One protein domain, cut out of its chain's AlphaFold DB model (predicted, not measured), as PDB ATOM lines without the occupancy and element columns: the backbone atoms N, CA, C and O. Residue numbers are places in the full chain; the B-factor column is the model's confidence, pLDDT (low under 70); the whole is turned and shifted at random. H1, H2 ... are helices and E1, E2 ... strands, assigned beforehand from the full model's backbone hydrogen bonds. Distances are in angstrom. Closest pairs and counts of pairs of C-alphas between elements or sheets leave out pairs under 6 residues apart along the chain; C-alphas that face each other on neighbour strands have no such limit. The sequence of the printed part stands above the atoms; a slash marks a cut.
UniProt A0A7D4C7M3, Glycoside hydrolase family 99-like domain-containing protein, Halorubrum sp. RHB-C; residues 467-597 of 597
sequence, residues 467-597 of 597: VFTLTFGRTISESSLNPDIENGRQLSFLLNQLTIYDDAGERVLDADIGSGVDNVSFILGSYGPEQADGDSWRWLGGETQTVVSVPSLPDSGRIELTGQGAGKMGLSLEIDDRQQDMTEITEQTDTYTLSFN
ATOM      1  N   VAL A 467     -36.316 -37.286 -44.579       95.31
ATOM      2  CA  VAL A 467     -35.502 -38.476 -44.868       95.31
ATOM      3  C   VAL A 467     -34.212 -38.461 -44.052       95.31
ATOM      4  O   VAL A 467     -33.584 -37.420 -43.880       95.31
ATOM      5  N   PHE A 468     -33.806 -39.628 -43.559       96.81
ATOM      6  CA  PHE A 468     -32.483 -39.855 -42.986       96.81
ATOM      7  C   PHE A 468     -31.929 -41.209 -43.437       96.81
ATOM      8  O   PHE A 468     -32.685 -42.123 -43.778       96.81
ATOM      9  N   THR A 469     -30.608 -41.350 -43.389       97.50
ATOM     10  CA  THR A 469     -29.899 -42.564 -43.800       97.50
ATOM     11  C   THR A 469     -29.209 -43.208 -42.605       97.50
ATOM     12  O   THR A 469     -28.562 -42.544 -41.792       97.50
ATOM     13  N   LEU A 470     -29.356 -44.524 -42.488       97.94
ATOM     14  CA  LEU A 470     -28.616 -45.369 -41.562       97.94
ATOM     15  C   LEU A 470     -27.544 -46.123 -42.348       97.94
ATOM     16  O   LEU A 470     -27.878 -46.894 -43.244       97.94
ATOM     17  N   THR A 471     -26.273 -45.939 -41.995       97.81
ATOM     18  CA  THR A 471     -25.155 -46.640 -42.644       97.81
ATOM     19  C   THR A 471     -24.558 -47.665 -41.680       97.81
ATOM     20  O   THR A 471     -24.064 -47.327 -40.601       97.81
ATOM     21  N   PHE A 472     -24.592 -48.936 -42.069       97.88
ATOM     22  CA  PHE A 472     -24.057 -50.073 -41.327       97.88
ATOM     23  C   PHE A 472     -22.651 -50.421 -41.814       97.88
ATOM     24  O   PHE A 472     -22.342 -50.360 -42.998       97.88
ATOM     25  N   GLY A 473     -21.767 -50.844 -40.908       97.25
ATOM     26  CA  GLY A 473     -20.374 -51.128 -41.272       97.25
ATOM     27  C   GLY A 473     -20.175 -52.314 -42.231       97.25
ATOM     28  O   GLY A 473     -19.077 -52.467 -42.764       97.25
ATOM     29  N   ARG A 474     -21.182 -53.185 -42.383       96.19
ATOM     30  CA  ARG A 474     -21.223 -54.332 -43.308       96.19
ATOM     31  C   ARG A 474     -22.617 -54.965 -43.315       96.19
ATOM     32  O   ARG A 474     -23.354 -54.796 -42.351       96.19
ATOM     33  N   THR A 475     -22.886 -55.803 -44.305       95.12
ATOM     34  CA  THR A 475     -23.937 -56.826 -44.253       95.12
ATOM     35  C   THR A 475     -23.349 -58.186 -43.854       95.12
ATOM     36  O   THR A 475     -22.129 -58.405 -43.869       95.12
ATOM     37  N   ILE A 476     -24.208 -59.103 -43.417       94.56
ATOM     38  CA  ILE A 476     -23.879 -60.484 -43.069       94.56
ATOM     39  C   ILE A 476     -24.891 -61.401 -43.749       94.56
ATOM     40  O   ILE A 476     -26.095 -61.213 -43.599       94.56
ATOM     41  N   SER A 477     -24.398 -62.425 -44.442       91.38
ATOM     42  CA  SER A 477     -25.255 -63.439 -45.054       91.38
ATOM     43  C   SER A 477     -26.093 -64.156 -43.997       91.38
ATOM     44  O   SER A 477     -25.547 -64.709 -43.039       91.38
ATOM     45  N   GLU A 478     -27.404 -64.215 -44.188       92.00
ATOM     46  CA  GLU A 478     -28.348 -64.906 -43.309       92.00
ATOM     47  C   GLU A 478     -28.013 -66.395 -43.175       92.00
ATOM     48  O   GLU A 478     -28.109 -66.945 -42.081       92.00
ATOM     49  N   SER A 479     -27.476 -67.017 -44.228       88.12
ATOM     50  CA  SER A 479     -26.971 -68.399 -44.193       88.12
ATOM     51  C   SER A 479     -25.826 -68.617 -43.195       88.12
ATOM     52  O   SER A 479     -25.616 -69.719 -42.688       88.12
ATOM     53  N   SER A 480     -25.080 -67.561 -42.858       89.25
ATOM     54  CA  SER A 480     -24.044 -67.619 -41.820       89.25
ATOM     55  C   SER A 480     -24.606 -67.511 -40.399       89.25
ATOM     56  O   SER A 480     -23.943 -67.933 -39.448       89.25
ATOM     57  N   LEU A 481     -25.824 -66.976 -40.257       89.56
ATOM     58  CA  LEU A 481     -26.552 -66.856 -38.991       89.56
ATOM     59  C   LEU A 481     -27.418 -68.091 -38.735       89.56
ATOM     60  O   LEU A 481     -27.493 -68.574 -37.605       89.56
ATOM     61  N   ASN A 482     -28.031 -68.618 -39.793       87.62
ATOM     62  CA  ASN A 482     -28.833 -69.826 -39.783       87.62
ATOM     63  C   ASN A 482     -28.353 -70.785 -40.889       87.62
ATOM     64  O   ASN A 482     -28.720 -70.602 -42.048       87.62
ATOM     65  N   PRO A 483     -27.575 -71.826 -40.540       85.50
ATOM     66  CA  PRO A 483     -27.062 -72.795 -41.508       85.50
ATOM     67  C   PRO A 483     -28.137 -73.599 -42.249       85.50
ATOM     68  O   PRO A 483     -27.810 -74.237 -43.244       85.50
ATOM     69  N   ASP A 484     -29.386 -73.603 -41.766       86.94
ATOM     70  CA  ASP A 484     -30.512 -74.253 -42.451       86.94
ATOM     71  C   ASP A 484     -31.037 -73.412 -43.634       86.94
ATOM     72  O   ASP A 484     -31.874 -73.878 -44.404       86.94
ATOM     73  N   ILE A 485     -30.544 -72.178 -43.790       80.94
ATOM     74  CA  ILE A 485     -30.832 -71.293 -44.918       80.94
ATOM     75  C   ILE A 485     -29.626 -71.343 -45.857       80.94
ATOM     76  O   ILE A 485     -28.575 -70.799 -45.537       80.94
ATOM     77  N   GLU A 486     -29.748 -71.996 -47.015       64.06
ATOM     78  CA  GLU A 486     -28.635 -72.093 -47.976       64.06
ATOM     79  C   GLU A 486     -28.428 -70.775 -48.749       64.06
ATOM     80  O   GLU A 486     -27.291 -70.318 -48.874       64.06
ATOM     81  N   ASN A 487     -29.516 -70.100 -49.146       67.69
ATOM     82  CA  ASN A 487     -29.506 -68.874 -49.961       67.69
ATOM     83  C   ASN A 487     -30.152 -67.708 -49.214       67.69
ATOM     84  O   ASN A 487     -31.272 -67.282 -49.494       67.69
ATOM     85  N   GLY A 488     -29.442 -67.257 -48.187       77.06
ATOM     86  CA  GLY A 488     -29.924 -66.254 -47.255       77.06
ATOM     87  C   GLY A 488     -29.744 -64.815 -47.736       77.06
ATOM     88  O   GLY A 488     -28.852 -64.505 -48.525       77.06
ATOM     89  N   ARG A 489     -30.563 -63.920 -47.189       89.94
ATOM     90  CA  ARG A 489     -30.480 -62.471 -47.400       89.94
ATOM     91  C   ARG A 489     -29.159 -61.888 -46.904       89.94
ATOM     92  O   ARG A 489     -28.495 -62.461 -46.043       89.94
ATOM     93  N   GLN A 490     -28.813 -60.695 -47.372       92.06
ATOM     94  CA  GLN A 490     -27.746 -59.895 -46.766       92.06
ATOM     95  C   GLN A 490     -28.336 -59.017 -45.664       92.06
ATOM     96  O   GLN A 490     -29.146 -58.141 -45.951       92.06
ATOM     97  N   LEU A 491     -27.963 -59.257 -44.407       95.75
ATOM     98  CA  LEU A 491     -28.601 -58.672 -43.224       95.75
ATOM     99  C   LEU A 491     -27.645 -57.767 -42.440       95.75
ATOM    100  O   LEU A 491     -26.490 -58.118 -42.203       95.75
ATOM    101  N   SER A 492     -28.154 -56.637 -41.959       97.44
ATOM    102  CA  SER A 492     -27.427 -55.690 -41.105       97.44
ATOM    103  C   SER A 492     -28.046 -55.616 -39.710       97.44
ATOM    104  O   SER A 492     -27.358 -55.819 -38.704       97.44
ATOM    105  N   PHE A 493     -29.357 -55.371 -39.632       97.50
ATOM    106  CA  PHE A 493     -30.057 -55.122 -38.371       97.50
ATOM    107  C   PHE A 493     -31.518 -55.570 -38.441       97.50
ATOM    108  O   PHE A 493     -32.233 -55.212 -39.368       97.50
ATOM    109  N   LEU A 494     -31.970 -56.331 -37.452       96.44
ATOM    110  CA  LEU A 494     -33.375 -56.629 -37.207       96.44
ATOM    111  C   LEU A 494     -33.961 -55.467 -36.406       96.44
ATOM    112  O   LEU A 494     -33.594 -55.278 -35.248       96.44
ATOM    113  N   LEU A 495     -34.847 -54.688 -37.020       96.19
ATOM    114  CA  LEU A 495     -35.503 -53.529 -36.421       96.19
ATOM    115  C   LEU A 495     -36.910 -53.900 -35.950       96.19
ATOM    116  O   LEU A 495     -37.767 -54.232 -36.765       96.19
ATOM    117  N   ASN A 496     -37.161 -53.799 -34.646       94.31
ATOM    118  CA  ASN A 496     -38.500 -53.947 -34.073       94.31
ATOM    119  C   ASN A 496     -39.207 -52.593 -33.999       94.31
ATOM    120  O   ASN A 496     -40.325 -52.441 -34.475       94.31
ATOM    121  N   GLN A 497     -38.544 -51.587 -33.423       94.50
ATOM    122  CA  GLN A 497     -39.170 -50.299 -33.133       94.50
ATOM    123  C   GLN A 497     -38.260 -49.135 -33.515       94.50
ATOM    124  O   GLN A 497     -37.072 -49.133 -33.190       94.50
ATOM    125  N   LEU A 498     -38.842 -48.126 -34.157       96.31
ATOM    126  CA  LEU A 498     -38.208 -46.851 -34.483       96.31
ATOM    127  C   LEU A 498     -38.900 -45.744 -33.690       96.31
ATOM    128  O   LEU A 498     -40.109 -45.550 -33.803       96.31
ATOM    129  N   THR A 499     -38.137 -45.001 -32.894       96.75
ATOM    130  CA  THR A 499     -38.661 -43.873 -32.115       96.75
ATOM    131  C   THR A 499     -37.849 -42.615 -32.392       96.75
ATOM    132  O   THR A 499     -36.623 -42.664 -32.414       96.75
ATOM    133  N   ILE A 500     -38.516 -41.475 -32.569       97.50
ATOM    134  CA  ILE A 500     -37.865 -40.168 -32.754       97.50
ATOM    135  C   ILE A 500     -38.296 -39.252 -31.616       97.50
ATOM    136  O   ILE A 500     -39.487 -39.157 -31.310       97.50
ATOM    137  N   TYR A 501     -37.332 -38.568 -31.005       98.06
ATOM    138  CA  TYR A 501     -37.567 -37.562 -29.975       98.06
ATOM    139  C   TYR A 501     -36.982 -36.219 -30.385       98.06
ATOM    140  O   TYR A 501     -35.932 -36.175 -31.025       98.06
ATOM    141  N   ASP A 502     -37.621 -35.144 -29.939       97.31
ATOM    142  CA  ASP A 502     -37.056 -33.799 -30.008       97.31
ATOM    143  C   ASP A 502     -36.081 -33.514 -28.845       97.31
ATOM    144  O   ASP A 502     -35.902 -34.316 -27.916       97.31
ATOM    145  N   ASP A 503     -35.463 -32.335 -28.877       94.69
ATOM    146  CA  ASP A 503     -34.573 -31.815 -27.832       94.69
ATOM    147  C   ASP A 503     -35.231 -31.639 -26.451       94.69
ATOM    148  O   ASP A 503     -34.543 -31.627 -25.422       94.69
ATOM    149  N   ALA A 504     -36.560 -31.496 -26.392       95.00
ATOM    150  CA  ALA A 504     -37.297 -31.454 -25.131       95.00
ATOM    151  C   ALA A 504     -37.508 -32.860 -24.536       95.00
ATOM    152  O   ALA A 504     -37.893 -32.984 -23.369       95.00
ATOM    153  N   GLY A 505     -37.206 -33.908 -25.309       93.56
ATOM    154  CA  GLY A 505     -37.430 -35.303 -24.959       93.56
ATOM    155  C   GLY A 505     -38.862 -35.770 -25.214       93.56
ATOM    156  O   GLY A 505     -39.218 -36.853 -24.749       93.56
ATOM    157  N   GLU A 506     -39.668 -34.985 -25.931       96.38
ATOM    158  CA  GLU A 506     -41.004 -35.379 -26.364       96.38
ATOM    159  C   GLU A 506     -40.905 -36.330 -27.559       96.38
ATOM    160  O   GLU A 506     -40.025 -36.209 -28.413       96.38
ATOM    161  N   ARG A 507     -41.801 -37.318 -27.602       95.62
ATOM    162  CA  ARG A 507     -41.816 -38.337 -28.654       95.62
ATOM    163  C   ARG A 507     -42.557 -37.805 -29.881       95.62
ATOM    164  O   ARG A 507     -43.752 -37.531 -29.801       95.62
ATOM    165  N   VAL A 508     -41.847 -37.689 -31.000       95.00
ATOM    166  CA  VAL A 508     -42.366 -37.222 -32.299       95.00
ATOM    167  C   VAL A 508     -42.878 -38.394 -33.138       95.00
ATOM    168  O   VAL A 508     -43.918 -38.284 -33.782       95.00
ATOM    169  N   LEU A 509     -42.180 -39.530 -33.085       94.62
ATOM    170  CA  LEU A 509     -42.557 -40.771 -33.764       94.62
ATOM    171  C   LEU A 509     -42.389 -41.951 -32.812       94.62
ATOM    172  O   LEU A 509     -41.413 -42.001 -32.064       94.62
ATOM    173  N   ASP A 510     -43.323 -42.897 -32.876       93.50
ATOM    174  CA  ASP A 510     -43.269 -44.192 -32.199       93.50
ATOM    175  C   ASP A 510     -43.837 -45.264 -33.130       93.50
ATOM    176  O   ASP A 510     -45.050 -45.322 -33.334       93.50
ATOM    177  N   ALA A 511     -42.969 -46.050 -33.755       91.75
ATOM    178  CA  ALA A 511     -43.347 -46.935 -34.846       91.75
ATOM    179  C   ALA A 511     -42.900 -48.376 -34.572       91.75
ATOM    180  O   ALA A 511     -41.705 -48.632 -34.428       91.75
ATOM    181  N   ASP A 512     -43.859 -49.306 -34.536       90.50
ATOM    182  CA  ASP A 512     -43.615 -50.755 -34.543       90.50
ATOM    183  C   ASP A 512     -43.410 -51.235 -35.983       90.50
ATOM    184  O   ASP A 512     -44.359 -51.482 -36.720       90.50
ATOM    185  N   ILE A 513     -42.153 -51.321 -36.402       88.75
ATOM    186  CA  ILE A 513     -41.765 -51.441 -37.811       88.75
ATOM    187  C   ILE A 513     -42.174 -52.783 -38.435       88.75
ATOM    188  O   ILE A 513     -42.313 -52.874 -39.658       88.75
ATOM    189  N   GLY A 514     -42.395 -53.812 -37.620       74.44
ATOM    190  CA  GLY A 514     -42.741 -55.139 -38.116       74.44
ATOM    191  C   GLY A 514     -44.215 -55.376 -38.420       74.44
ATOM    192  O   GLY A 514     -44.526 -56.358 -39.084       74.44
ATOM    193  N   SER A 515     -45.127 -54.504 -37.988       68.62
ATOM    194  CA  SER A 515     -46.572 -54.703 -38.188       68.62
ATOM    195  C   SER A 515     -47.160 -53.888 -39.349       68.62
ATOM    196  O   SER A 515     -48.377 -53.817 -39.497       68.62
ATOM    197  N   GLY A 516     -46.303 -53.329 -40.215       62.59
ATOM    198  CA  GLY A 516     -46.713 -52.441 -41.305       62.59
ATOM    199  C   GLY A 516     -47.134 -51.083 -40.751       62.59
ATOM    200  O   GLY A 516     -48.256 -50.901 -40.287       62.59
ATOM    201  N   VAL A 517     -46.218 -50.113 -40.760       64.00
ATOM    202  CA  VAL A 517     -46.466 -48.809 -40.134       64.00
ATOM    203  C   VAL A 517     -47.000 -47.817 -41.146       64.00
ATOM    204  O   VAL A 517     -46.289 -47.405 -42.064       64.00
ATOM    205  N   ASP A 518     -48.221 -47.346 -40.905       64.31
ATOM    206  CA  ASP A 518     -48.724 -46.145 -41.555       64.31
ATOM    207  C   ASP A 518     -47.747 -44.989 -41.280       64.31
ATOM    208  O   ASP A 518     -47.531 -44.583 -40.134       64.31
ATOM    209  N   ASN A 519     -47.206 -44.414 -42.353       77.50
ATOM    210  CA  ASN A 519     -46.359 -43.218 -42.373       77.50
ATOM    211  C   ASN A 519     -44.850 -43.392 -42.080       77.50
ATOM    212  O   ASN A 519     -44.154 -42.384 -42.000       77.50
ATOM    213  N   VAL A 520     -44.308 -44.612 -41.994       90.31
ATOM    214  CA  VAL A 520     -42.849 -44.837 -42.119       90.31
ATOM    215  C   VAL A 520     -42.590 -45.636 -43.388       90.31
ATOM    216  O   VAL A 520     -43.168 -46.704 -43.568       90.31
ATOM    217  N   SER A 521     -41.729 -45.125 -44.265       90.19
ATOM    218  CA  SER A 521     -41.334 -45.825 -45.490       90.19
ATOM    219  C   SER A 521     -39.838 -46.099 -45.487       90.19
ATOM    220  O   SER A 521     -39.043 -45.223 -45.157       90.19
ATOM    221  N   PHE A 522     -39.456 -47.306 -45.884       92.62
ATOM    222  CA  PHE A 522     -38.065 -47.663 -46.137       92.62
ATOM    223  C   PHE A 522     -37.838 -47.551 -47.638       92.62
ATOM    224  O   PHE A 522     -38.331 -48.378 -48.401       92.62
ATOM    225  N   ILE A 523     -37.161 -46.478 -48.047       93.31
ATOM    226  CA  ILE A 523     -36.885 -46.177 -49.454       93.31
ATOM    227  C   ILE A 523     -35.868 -47.183 -50.009       93.31
ATOM    228  O   ILE A 523     -36.052 -47.675 -51.117       93.31
ATOM    229  N   LEU A 524     -34.847 -47.516 -49.212       93.06
ATOM    230  CA  LEU A 524     -33.806 -48.499 -49.524       93.06
ATOM    231  C   LEU A 524     -33.402 -49.299 -48.289       93.06
ATOM    232  O   LEU A 524     -33.657 -48.881 -47.152       93.06
ATOM    233  N   GLY A 525     -32.717 -50.412 -48.519       93.06
ATOM    234  CA  GLY A 525     -31.958 -51.130 -47.506       93.06
ATOM    235  C   GLY A 525     -32.825 -51.915 -46.543       93.06
ATOM    236  O   GLY A 525     -32.520 -51.975 -45.346       93.06
ATOM    237  N   SER A 526     -33.960 -52.436 -47.012       93.25
ATOM    238  CA  SER A 526     -34.914 -53.129 -46.152       93.25
ATOM    239  C   SER A 526     -35.675 -54.239 -46.871       93.25
ATOM    240  O   SER A 526     -36.143 -54.065 -47.997       93.25
ATOM    241  N   TYR A 527     -35.866 -55.350 -46.167       91.56
ATOM    242  CA  TYR A 527     -36.746 -56.442 -46.572       91.56
ATOM    243  C   TYR A 527     -38.175 -56.204 -46.068       91.56
ATOM    244  O   TYR A 527     -38.432 -55.249 -45.335       91.56
ATOM    245  N   GLY A 528     -39.118 -57.061 -46.465       86.50
ATOM    246  CA  GLY A 528     -40.506 -56.998 -45.999       86.50
ATOM    247  C   GLY A 528     -40.654 -57.170 -44.475       86.50
ATOM    248  O   GLY A 528     -39.726 -57.633 -43.806       86.50
ATOM    249  N   PRO A 529     -41.806 -56.769 -43.909       88.44
ATOM    250  CA  PRO A 529     -42.109 -56.995 -42.500       88.44
ATOM    251  C   PRO A 529     -42.281 -58.492 -42.198       88.44
ATOM    252  O   PRO A 529     -42.778 -59.254 -43.025       88.44
ATOM    253  N   GLU A 530     -41.905 -58.896 -40.991       88.44
ATOM    254  CA  GLU A 530     -42.007 -60.261 -40.477       88.44
ATOM    255  C   GLU A 530     -42.609 -60.263 -39.070       88.44
ATOM    256  O   GLU A 530     -42.488 -59.300 -38.311       88.44
ATOM    257  N   GLN A 531     -43.244 -61.375 -38.705       87.56
ATOM    258  CA  GLN A 531     -43.848 -61.555 -37.390       87.56
ATOM    259  C   GLN A 531     -43.765 -63.014 -36.935       87.56
ATOM    260  O   GLN A 531     -44.019 -63.936 -37.711       87.56
ATOM    261  N   ALA A 532     -43.455 -63.230 -35.657       87.00
ATOM    262  CA  ALA A 532     -43.516 -64.538 -35.008       87.00
ATOM    263  C   ALA A 532     -43.713 -64.386 -33.498       87.00
ATOM    264  O   ALA A 532     -43.224 -63.442 -32.890       87.00
ATOM    265  N   ASP A 533     -44.431 -65.332 -32.887       86.94
ATOM    266  CA  ASP A 533     -44.627 -65.423 -31.431       86.94
ATOM    267  C   ASP A 533     -45.146 -64.139 -30.741       86.94
ATOM    268  O   ASP A 533     -45.014 -63.968 -29.530       86.94
ATOM    269  N   GLY A 534     -45.831 -63.272 -31.498       82.38
ATOM    270  CA  GLY A 534     -46.385 -62.003 -31.014       82.38
ATOM    271  C   GLY A 534     -45.430 -60.811 -31.119       82.38
ATOM    272  O   GLY A 534     -45.855 -59.699 -30.812       82.38
ATOM    273  N   ASP A 535     -44.201 -61.034 -31.579       85.81
ATOM    274  CA  ASP A 535     -43.246 -59.996 -31.942       85.81
ATOM    275  C   ASP A 535     -43.290 -59.741 -33.452       85.81
ATOM    276  O   ASP A 535     -43.610 -60.630 -34.248       85.81
ATOM    277  N   SER A 536     -42.950 -58.516 -33.845       90.50
ATOM    278  CA  SER A 536     -42.834 -58.127 -35.245       90.50
ATOM    279  C   SER A 536     -41.525 -57.374 -35.484       90.50
ATOM    280  O   SER A 536     -40.997 -56.713 -34.581       90.50
ATOM    281  N   TRP A 537     -40.939 -57.540 -36.669       92.75
ATOM    282  CA  TRP A 537     -39.712 -56.855 -37.065       92.75
ATOM    283  C   TRP A 537     -39.609 -56.636 -38.572       92.75
ATOM    284  O   TRP A 537     -40.375 -57.169 -39.368       92.75
ATOM    285  N   ARG A 538     -38.596 -55.868 -38.967       93.12
ATOM    286  CA  ARG A 538     -38.098 -55.795 -40.336       93.12
ATOM    287  C   ARG A 538     -36.597 -56.013 -40.339       93.12
ATOM    288  O   ARG A 538     -35.880 -55.428 -39.528       93.12
ATOM    289  N   TRP A 539     -36.111 -56.815 -41.274       94.56
ATOM    290  CA  TRP A 539     -34.681 -56.887 -41.538       94.56
ATOM    291  C   TRP A 539     -34.233 -55.716 -42.414       94.56
ATOM    292  O   TRP A 539     -34.790 -55.476 -43.484       94.56
ATOM    293  N   LEU A 540     -33.211 -55.002 -41.957       96.00
ATOM    294  CA  LEU A 540     -32.450 -54.026 -42.729       96.00
ATOM    295  C   LEU A 540     -31.228 -54.710 -43.343       96.00
ATOM    296  O   LEU A 540     -30.633 -55.588 -42.708       96.00
ATOM    297  N   GLY A 541     -30.849 -54.307 -44.550       92.75
ATOM    298  CA  GLY A 541     -29.761 -54.909 -45.315       92.75
ATOM    299  C   GLY A 541     -30.048 -54.887 -46.815       92.75
ATOM    300  O   GLY A 541     -30.714 -53.982 -47.294       92.75
ATOM    301  N   GLY A 542     -29.560 -55.891 -47.543       87.12
ATOM    302  CA  GLY A 542     -29.366 -55.818 -48.994       87.12
ATOM    303  C   GLY A 542     -28.022 -55.152 -49.220       87.12
ATOM    304  O   GLY A 542     -27.013 -55.835 -49.383       87.12
ATOM    305  N   GLU A 543     -28.007 -53.846 -48.977       88.00
ATOM    306  CA  GLU A 543     -26.813 -53.020 -48.921       88.00
ATOM    307  C   GLU A 543     -26.458 -52.559 -47.499       88.00
ATOM    308  O   GLU A 543     -27.103 -52.875 -46.492       88.00
ATOM    309  N   THR A 544     -25.356 -51.816 -47.405       93.81
ATOM    310  CA  THR A 544     -24.914 -51.205 -46.141       93.81
ATOM    311  C   THR A 544     -25.711 -49.968 -45.734       93.81
ATOM    312  O   THR A 544     -25.596 -49.543 -44.586       93.81
ATOM    313  N   GLN A 545     -26.516 -49.395 -46.625       95.00
ATOM    314  CA  GLN A 545     -27.302 -48.194 -46.354       95.00
ATOM    315  C   GLN A 545     -28.791 -48.519 -46.296       95.00
ATOM    316  O   GLN A 545     -29.304 -49.257 -47.124       95.00
ATOM    317  N   THR A 546     -29.494 -47.921 -45.338       96.00
ATOM    318  CA  THR A 546     -30.956 -47.929 -45.255       96.00
ATOM    319  C   THR A 546     -31.442 -46.490 -45.258       96.00
ATOM    320  O   THR A 546     -31.111 -45.724 -44.353       96.00
ATOM    321  N   VAL A 547     -32.263 -46.134 -46.243       96.06
ATOM    322  CA  VAL A 547     -32.859 -44.796 -46.358       96.06
ATOM    323  C   VAL A 547     -34.282 -44.848 -45.816       96.06
ATOM    324  O   VAL A 547     -35.116 -45.615 -46.303       96.06
ATOM    325  N   VAL A 548     -34.573 -44.040 -44.798       95.31
ATOM    326  CA  VAL A 548     -35.853 -44.050 -44.084       95.31
ATOM    327  C   VAL A 548     -36.553 -42.711 -44.264       95.31
ATOM    328  O   VAL A 548     -35.986 -41.658 -43.990       95.31
ATOM    329  N   SER A 549     -37.811 -42.764 -44.691       94.44
ATOM    330  CA  SER A 549     -38.696 -41.613 -44.814       94.44
ATOM    331  C   SER A 549     -39.730 -41.616 -43.694       94.44
ATOM    332  O   SER A 549     -40.410 -42.621 -43.459       94.44
ATOM    333  N   VAL A 550     -39.851 -40.482 -43.013       94.56
ATOM    334  CA  VAL A 550     -40.744 -40.272 -41.871       94.56
ATOM    335  C   VAL A 550     -41.585 -39.008 -42.063       94.56
ATOM    336  O   VAL A 550     -41.193 -38.116 -42.811       94.56
ATOM    337  N   PRO A 551     -42.731 -38.866 -41.379       92.12
ATOM    338  CA  PRO A 551     -43.653 -37.754 -41.629       92.12
ATOM    339  C   PRO A 551     -43.103 -36.406 -41.164       92.12
ATOM    340  O   PRO A 551     -43.554 -35.357 -41.606       92.12
ATOM    341  N   SER A 552     -42.197 -36.438 -40.189       91.50
ATOM    342  CA  SER A 552     -41.547 -35.263 -39.633       91.50
ATOM    343  C   SER A 552     -40.292 -35.690 -38.883       91.50
ATOM    344  O   SER A 552     -40.300 -36.680 -38.147       91.50
ATOM    345  N   LEU A 553     -39.239 -34.902 -39.052       94.62
ATOM    346  CA  LEU A 553     -38.004 -34.957 -38.290       94.62
ATOM    347  C   LEU A 553     -37.822 -33.569 -37.650       94.62
ATOM    348  O   LEU A 553     -37.951 -32.570 -38.358       94.62
ATOM    349  N   PRO A 554     -37.625 -33.454 -36.322       95.44
ATOM    350  CA  PRO A 554     -37.354 -32.154 -35.707       95.44
ATOM    351  C   PRO A 554     -35.993 -31.609 -36.178       95.44
ATOM    352  O   PRO A 554     -35.188 -32.357 -36.714       95.44
ATOM    353  N   ASP A 555     -35.702 -30.326 -35.936       93.94
ATOM    354  CA  ASP A 555     -34.394 -29.740 -36.299       93.94
ATOM    355  C   ASP A 555     -33.225 -30.382 -35.518       93.94
ATOM    356  O   ASP A 555     -32.091 -30.410 -35.974       93.94
ATOM    357  N   SER A 556     -33.496 -30.859 -34.302       96.44
ATOM    358  CA  SER A 556     -32.523 -31.468 -33.386       96.44
ATOM    359  C   SER A 556     -33.226 -32.451 -32.454       96.44
ATOM    360  O   SER A 556     -34.419 -32.303 -32.148       96.44
ATOM    361  N   GLY A 557     -32.501 -33.488 -32.036       97.50
ATOM    362  CA  GLY A 557     -33.041 -34.510 -31.153       97.50
ATOM    363  C   GLY A 557     -32.271 -35.825 -31.199       97.50
ATOM    364  O   GLY A 557     -31.037 -35.860 -31.256       97.50
ATOM    365  N   ARG A 558     -33.006 -36.940 -31.112       97.94
ATOM    366  CA  ARG A 558     -32.425 -38.287 -31.216       97.94
ATOM    367  C   ARG A 558     -33.371 -39.301 -31.847       97.94
ATOM    368  O   ARG A 558     -34.584 -39.242 -31.648       97.94
ATOM    369  N   ILE A 559     -32.778 -40.268 -32.536       98.31
ATOM    370  CA  ILE A 559     -33.421 -41.463 -33.070       98.31
ATOM    371  C   ILE A 559     -33.026 -42.652 -32.191       98.31
ATOM    372  O   ILE A 559     -31.855 -42.828 -31.850       98.31
ATOM    373  N   GLU A 560     -34.008 -43.455 -31.804       98.25
ATOM    374  CA  GLU A 560     -33.837 -44.705 -31.071       98.25
ATOM    375  C   GLU A 560     -34.285 -45.873 -31.960       98.25
ATOM    376  O   GLU A 560     -35.424 -45.907 -32.432       98.25
ATOM    377  N   LEU A 561     -33.378 -46.826 -32.179       97.75
ATOM    378  CA  LEU A 561     -33.619 -48.075 -32.899       97.75
ATOM    379  C   LEU A 561     -33.612 -49.222 -31.892       97.75
ATOM    380  O   LEU A 561     -32.560 -49.551 -31.341       97.75
ATOM    381  N   THR A 562     -34.765 -49.835 -31.647       97.12
ATOM    382  CA  THR A 562     -34.855 -51.033 -30.807       97.12
ATOM    383  C   THR A 562     -34.830 -52.265 -31.689       97.12
ATOM    384  O   THR A 562     -35.671 -52.415 -32.580       97.12
ATOM    385  N   GLY A 563     -33.863 -53.140 -31.442       96.19
ATOM    386  CA  GLY A 563     -33.651 -54.312 -32.270       96.19
ATOM    387  C   GLY A 563     -32.311 -54.980 -32.016       96.19
ATOM    388  O   GLY A 563     -31.685 -54.775 -30.975       96.19
ATOM    389  N   GLN A 564     -31.870 -55.789 -32.970       96.31
ATOM    390  CA  GLN A 564     -30.678 -56.619 -32.860       96.31
ATOM    391  C   GLN A 564     -29.849 -56.551 -34.145       96.31
ATOM    392  O   GLN A 564     -30.361 -56.757 -35.240       96.31
ATOM    393  N   GLY A 565     -28.540 -56.332 -34.026       97.31
ATOM    394  CA  GLY A 565     -27.626 -56.455 -35.160       97.31
ATOM    395  C   GLY A 565     -27.473 -57.905 -35.615       97.31
ATOM    396  O   GLY A 565     -27.371 -58.811 -34.787       97.31
ATOM    397  N   ALA A 566     -27.358 -58.118 -36.929       96.62
ATOM    398  CA  ALA A 566     -26.966 -59.410 -37.508       96.62
ATOM    399  C   ALA A 566     -25.588 -59.870 -36.996       96.62
ATOM    400  O   ALA A 566     -25.264 -61.051 -36.951       96.62
ATOM    401  N   GLY A 567     -24.761 -58.909 -36.590       96.56
ATOM    402  CA  GLY A 567     -23.493 -59.119 -35.924       96.56
ATOM    403  C   GLY A 567     -22.992 -57.805 -35.350       96.56
ATOM    404  O   GLY A 567     -23.549 -56.735 -35.599       96.56
ATOM    405  N   LYS A 568     -21.890 -57.866 -34.605       97.38
ATOM    406  CA  LYS A 568     -21.240 -56.655 -34.103       97.38
ATOM    407  C   LYS A 568     -20.708 -55.791 -35.259       97.38
ATOM    408  O   LYS A 568     -19.905 -56.291 -36.059       97.38
ATOM    409  N   MET A 569     -21.122 -54.521 -35.330       97.75
ATOM    410  CA  MET A 569     -20.677 -53.543 -36.338       97.75
ATOM    411  C   MET A 569     -20.990 -52.091 -35.936       97.75
ATOM    412  O   MET A 569     -21.744 -51.846 -34.997       97.75
ATOM    413  N   GLY A 570     -20.389 -51.127 -36.639       98.12
ATOM    414  CA  GLY A 570     -20.732 -49.711 -36.496       98.12
ATOM    415  C   GLY A 570     -22.041 -49.372 -37.209       98.12
ATOM    416  O   GLY A 570     -22.371 -49.999 -38.215       98.12
ATOM    417  N   LEU A 571     -22.741 -48.375 -36.682       98.50
ATOM    418  CA  LEU A 571     -23.941 -47.775 -37.253       98.50
ATOM    419  C   LEU A 571     -23.793 -46.252 -37.189       98.50
ATOM    420  O   LEU A 571     -23.533 -45.721 -36.108       98.50
ATOM    421  N   SER A 572     -23.973 -45.553 -38.305       98.31
ATOM    422  CA  SER A 572     -24.023 -44.088 -38.351       98.31
ATOM    423  C   SER A 572     -25.372 -43.566 -38.833       98.31
ATOM    424  O   SER A 572     -26.043 -44.207 -39.637       98.31
ATOM    425  N   LEU A 573     -25.742 -42.391 -38.320       98.56
ATOM    426  CA  LEU A 573     -26.885 -41.601 -38.771       98.56
ATOM    427  C   LEU A 573     -26.399 -40.488 -39.695       98.56
ATOM    428  O   LEU A 573     -25.497 -39.735 -39.320       98.56
ATOM    429  N   GLU A 574     -27.035 -40.345 -40.847       97.69
ATOM    430  CA  GLU A 574     -26.807 -39.272 -41.809       97.69
ATOM    431  C   GLU A 574     -28.120 -38.536 -42.105       97.69
ATOM    432  O   GLU A 574     -29.168 -39.154 -42.287       97.69
ATOM    433  N   ILE A 575     -28.060 -37.205 -42.127       96.06
ATOM    434  CA  ILE A 575     -29.160 -36.307 -42.515       96.06
ATOM    435  C   ILE A 575     -28.550 -35.259 -43.446       96.06
ATOM    436  O   ILE A 575     -27.479 -34.730 -43.127       96.06
ATOM    437  N   ASP A 576     -29.193 -34.985 -44.584       90.44
ATOM    438  CA  ASP A 576     -28.687 -34.089 -45.638       90.44
ATOM    439  C   ASP A 576     -27.234 -34.411 -46.054       90.44
ATOM    440  O   ASP A 576     -26.368 -33.527 -46.092       90.44
ATOM    441  N   ASP A 577     -26.945 -35.700 -46.270       87.44
ATOM    442  CA  ASP A 577     -25.623 -36.240 -46.639       87.44
ATOM    443  C   ASP A 577     -24.493 -35.884 -45.656       87.44
ATOM    444  O   ASP A 577     -23.307 -35.798 -46.001       87.44
ATOM    445  N   ARG A 578     -24.850 -35.633 -44.392       93.88
ATOM    446  CA  ARG A 578     -23.901 -35.351 -43.314       93.88
ATOM    447  C   ARG A 578     -24.093 -36.318 -42.171       93.88
ATOM    448  O   ARG A 578     -25.165 -36.392 -41.577       93.88
ATOM    449  N   GLN A 579     -23.002 -36.980 -41.802       96.69
ATOM    450  CA  GLN A 579     -22.965 -37.815 -40.612       96.69
ATOM    451  C   GLN A 579     -23.208 -36.968 -39.354       96.69
ATOM    452  O   GLN A 579     -22.464 -36.025 -39.073       96.69
ATOM    453  N   GLN A 580     -24.232 -37.348 -38.596       97.94
ATOM    454  CA  GLN A 580     -24.693 -36.685 -37.378       97.94
ATOM    455  C   GLN A 580     -24.101 -37.332 -36.124       97.94
ATOM    456  O   GLN A 580     -23.516 -36.656 -35.278       97.94
ATOM    457  N   ASP A 581     -24.207 -38.658 -36.036       98.31
ATOM    458  CA  ASP A 581     -23.746 -39.447 -34.895       98.31
ATOM    459  C   ASP A 581     -23.414 -40.881 -35.326       98.31
ATOM    460  O   ASP A 581     -23.712 -41.303 -36.448       98.31
ATOM    461  N   MET A 582     -22.749 -41.628 -34.449       97.88
ATOM    462  CA  MET A 582     -22.464 -43.041 -34.656       97.88
ATOM    463  C   MET A 582     -22.458 -43.828 -33.350       97.88
ATOM    464  O   MET A 582     -22.010 -43.360 -32.306       97.88
ATOM    465  N   THR A 583     -22.874 -45.083 -33.442       98.06
ATOM    466  CA  THR A 583     -22.880 -46.037 -32.337       98.06
ATOM    467  C   THR A 583     -22.398 -47.412 -32.805       98.06
ATOM    468  O   THR A 583     -22.021 -47.608 -33.963       98.06
ATOM    469  N   GLU A 584     -22.349 -48.372 -31.889       98.06
ATOM    470  CA  GLU A 584     -21.984 -49.760 -32.165       98.06
ATOM    471  C   GLU A 584     -23.176 -50.663 -31.844       98.06
ATOM    472  O   GLU A 584     -23.651 -50.682 -30.709       98.06
ATOM    473  N   ILE A 585     -23.642 -51.417 -32.841       98.06
ATOM    474  CA  ILE A 585     -24.708 -52.407 -32.675       98.06
ATOM    475  C   ILE A 585     -24.132 -53.785 -32.352       98.06
ATOM    476  O   ILE A 585     -22.996 -54.116 -32.715       98.06
ATOM    477  N   THR A 586     -24.915 -54.603 -31.650       97.31
ATOM    478  CA  THR A 586     -24.524 -55.949 -31.214       97.31
ATOM    479  C   THR A 586     -25.605 -56.978 -31.526       97.31
ATOM    480  O   THR A 586     -26.728 -56.633 -31.878       97.31
ATOM    481  N   GLU A 587     -25.274 -58.254 -31.342       96.00
ATOM    482  CA  GLU A 587     -26.193 -59.392 -31.492       96.00
ATOM    483  C   GLU A 587     -27.216 -59.493 -30.345       96.00
ATOM    484  O   GLU A 587     -27.981 -60.447 -30.285       96.00
ATOM    485  N   GLN A 588     -27.216 -58.556 -29.392       96.00
ATOM    486  CA  GLN A 588     -28.225 -58.498 -28.338       96.00
ATOM    487  C   GLN A 588     -29.313 -57.501 -28.719       96.00
ATOM    488  O   GLN A 588     -29.015 -56.415 -29.224       96.00
ATOM    489  N   THR A 589     -30.561 -57.869 -28.433       95.69
ATOM    490  CA  THR A 589     -31.690 -56.945 -28.499       95.69
ATOM    491  C   THR A 589     -31.470 -55.808 -27.505       95.69
ATOM    492  O   THR A 589     -31.399 -56.047 -26.298       95.69
ATOM    493  N   ASP A 590     -31.351 -54.587 -28.013       97.69
ATOM    494  CA  ASP A 590     -31.151 -53.370 -27.225       97.69
ATOM    495  C   ASP A 590     -31.767 -52.166 -27.955       97.69
ATOM    496  O   ASP A 590     -32.215 -52.277 -29.100       97.69
ATOM    497  N   THR A 591     -31.784 -51.011 -27.293       98.06
ATOM    498  CA  THR A 591     -32.141 -49.726 -27.894       98.06
ATOM    499  C   THR A 591     -30.878 -48.921 -28.177       98.06
ATOM    500  O   THR A 591     -30.173 -48.486 -27.267       98.06
ATOM    501  N   TYR A 592     -30.613 -48.683 -29.458       98.19
ATOM    502  CA  TYR A 592     -29.468 -47.918 -29.936       98.19
ATOM    503  C   TYR A 592     -29.890 -46.477 -30.227       98.19
ATOM    504  O   TYR A 592     -30.803 -46.238 -31.014       98.19
ATOM    505  N   THR A 593     -29.233 -45.515 -29.580       98.19
ATOM    506  CA  THR A 593     -29.552 -44.084 -29.686       98.19
ATOM    507  C   THR A 593     -28.535 -43.354 -30.558       98.19
ATOM    508  O   THR A 593     -27.333 -43.519 -30.354       98.19
ATOM    509  N   LEU A 594     -29.025 -42.516 -31.473       98.38
ATOM    510  CA  LEU A 594     -28.246 -41.635 -32.343       98.38
ATOM    511  C   LEU A 594     -28.798 -40.209 -32.246       98.38
ATOM    512  O   LEU A 594     -29.992 -39.997 -32.454       98.38
ATOM    513  N   SER A 595     -27.960 -39.233 -31.916       97.69
ATOM    514  CA  SER A 595     -28.353 -37.819 -31.837       97.69
ATOM    515  C   SER A 595     -28.137 -37.072 -33.157       97.69
ATOM    516  O   SER A 595     -27.310 -37.462 -33.973       97.69
ATOM    517  N   PHE A 596     -28.854 -35.969 -33.368       97.06
ATOM    518  CA  PHE A 596     -28.673 -35.095 -34.533       97.06
ATOM    519  C   PHE A 596     -28.989 -33.634 -34.193       97.06
ATOM    520  O   PHE A 596     -29.710 -33.381 -33.222       97.06
ATOM    521  N   ASN A 597     -28.409 -32.687 -34.944       89.38
ATOM    522  CA  ASN A 597     -28.596 -31.239 -34.758       89.38
ATOM    523  C   ASN A 597     -28.489 -30.428 -36.051       89.38
ATOM    524  O   ASN A 597     -27.765 -30.875 -36.971       89.38
TER     525      ASN A 597
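AT A GLANCE: This is residues 467 to 597 of the 597 residues of the protein "Glycoside hydrolase family 99-like domain-containing protein" of Halorubrum sp. RHB-C (UniProt A0A7D4C7M3). Two strongly twisted sheets lie face to face as a sandwich, with their strands crossed at 37 degrees; the edge strands E10 and E11 come together along one side. The long strand E2 bends, and its first part pairs with the hairpin E5 and E6, which slants across one end; at that end the short helix H1 and the loop through Glu 486 reach away from the sheets. The printed part has 131 residues with eleven named strands and one named helix, in the order E1, H1, then E2 to E11, and is mostly strand. One sheet is branched, with antiparallel pairs E2 and E3, E2 and E6, E2 and E8, E5 and E6, E8 and E11; the other runs E4, E7, E1, E9, E10, all antiparallel. The whole is compact, with a radius of gyration of the C-alphas of 14.1 A and an elongated outline of 46 by 29 by 25 A.

IN THESE COORDINATES: In the branched sheet, E2 is residues 490 to 502, 32.4 A long, from C-alpha 490 at (-27.746, -59.895, -46.766). E3 is residues 507 to 512, E5 526 to 532, E6 535 to 541, E8 557 to 565, 23.0 A long, and E11 590 to 596, ending at C-alpha 596 (-28.673, -35.095, -34.533). In the other sheet, E4 is residues 521 to 524, E7 545 to 550, E1 467 to 472, E9 569 to 575, 20.2 A long, and E10 578 to 585, 20.1 A long. E1 begins at C-alpha 467 (-35.502, -38.476, -44.868). H1 is residues 478 to 481.

HOW THE PARTS SIT: E2 bends by 66 degrees at residue 496. On one side of it lie E6, with N 495 and O 538 2.8 A apart, and E3, with N 498 and O 511 2.9 A apart; E2 and E3 form a hairpin. On the other side lies E8, with N 499 and O 560 2.9 A apart. E11 is beside E8, N 559 and O 594 being 2.8 A apart, and E5 beside E6, N 530 and O 537 being 2.8 A apart. In the second sheet, these backbone atoms of neighbour strands are within hydrogen-bond range: N 523 and O 547 of E4 and E7 at 2.8 A, N 470 and O 546 of E1 and E7 at 2.8 A, N 471 and O 572 of E1 and E9 at 2.9 A, and N 571 and O 583 of the hairpin E9 and E10 at 2.9 A. Between the sheets, the closest C-alphas of E10 and E11, Gln 580 and Phe 596, are 5.1 A apart. H1 only grazes the branched sheet; its one O i to N i+3 pair is within hydrogen-bond range, and it is too short for an i+4 pair.

THE WHOLE: The two C-alphas farthest apart, those of Glu 486 and Ala 504, are 47.4 A apart. The printed part has no cut, and no link is long. Mean pLDDT of the printed part is 92.4; residues 486 to 487 and 515 to 518 are under 70.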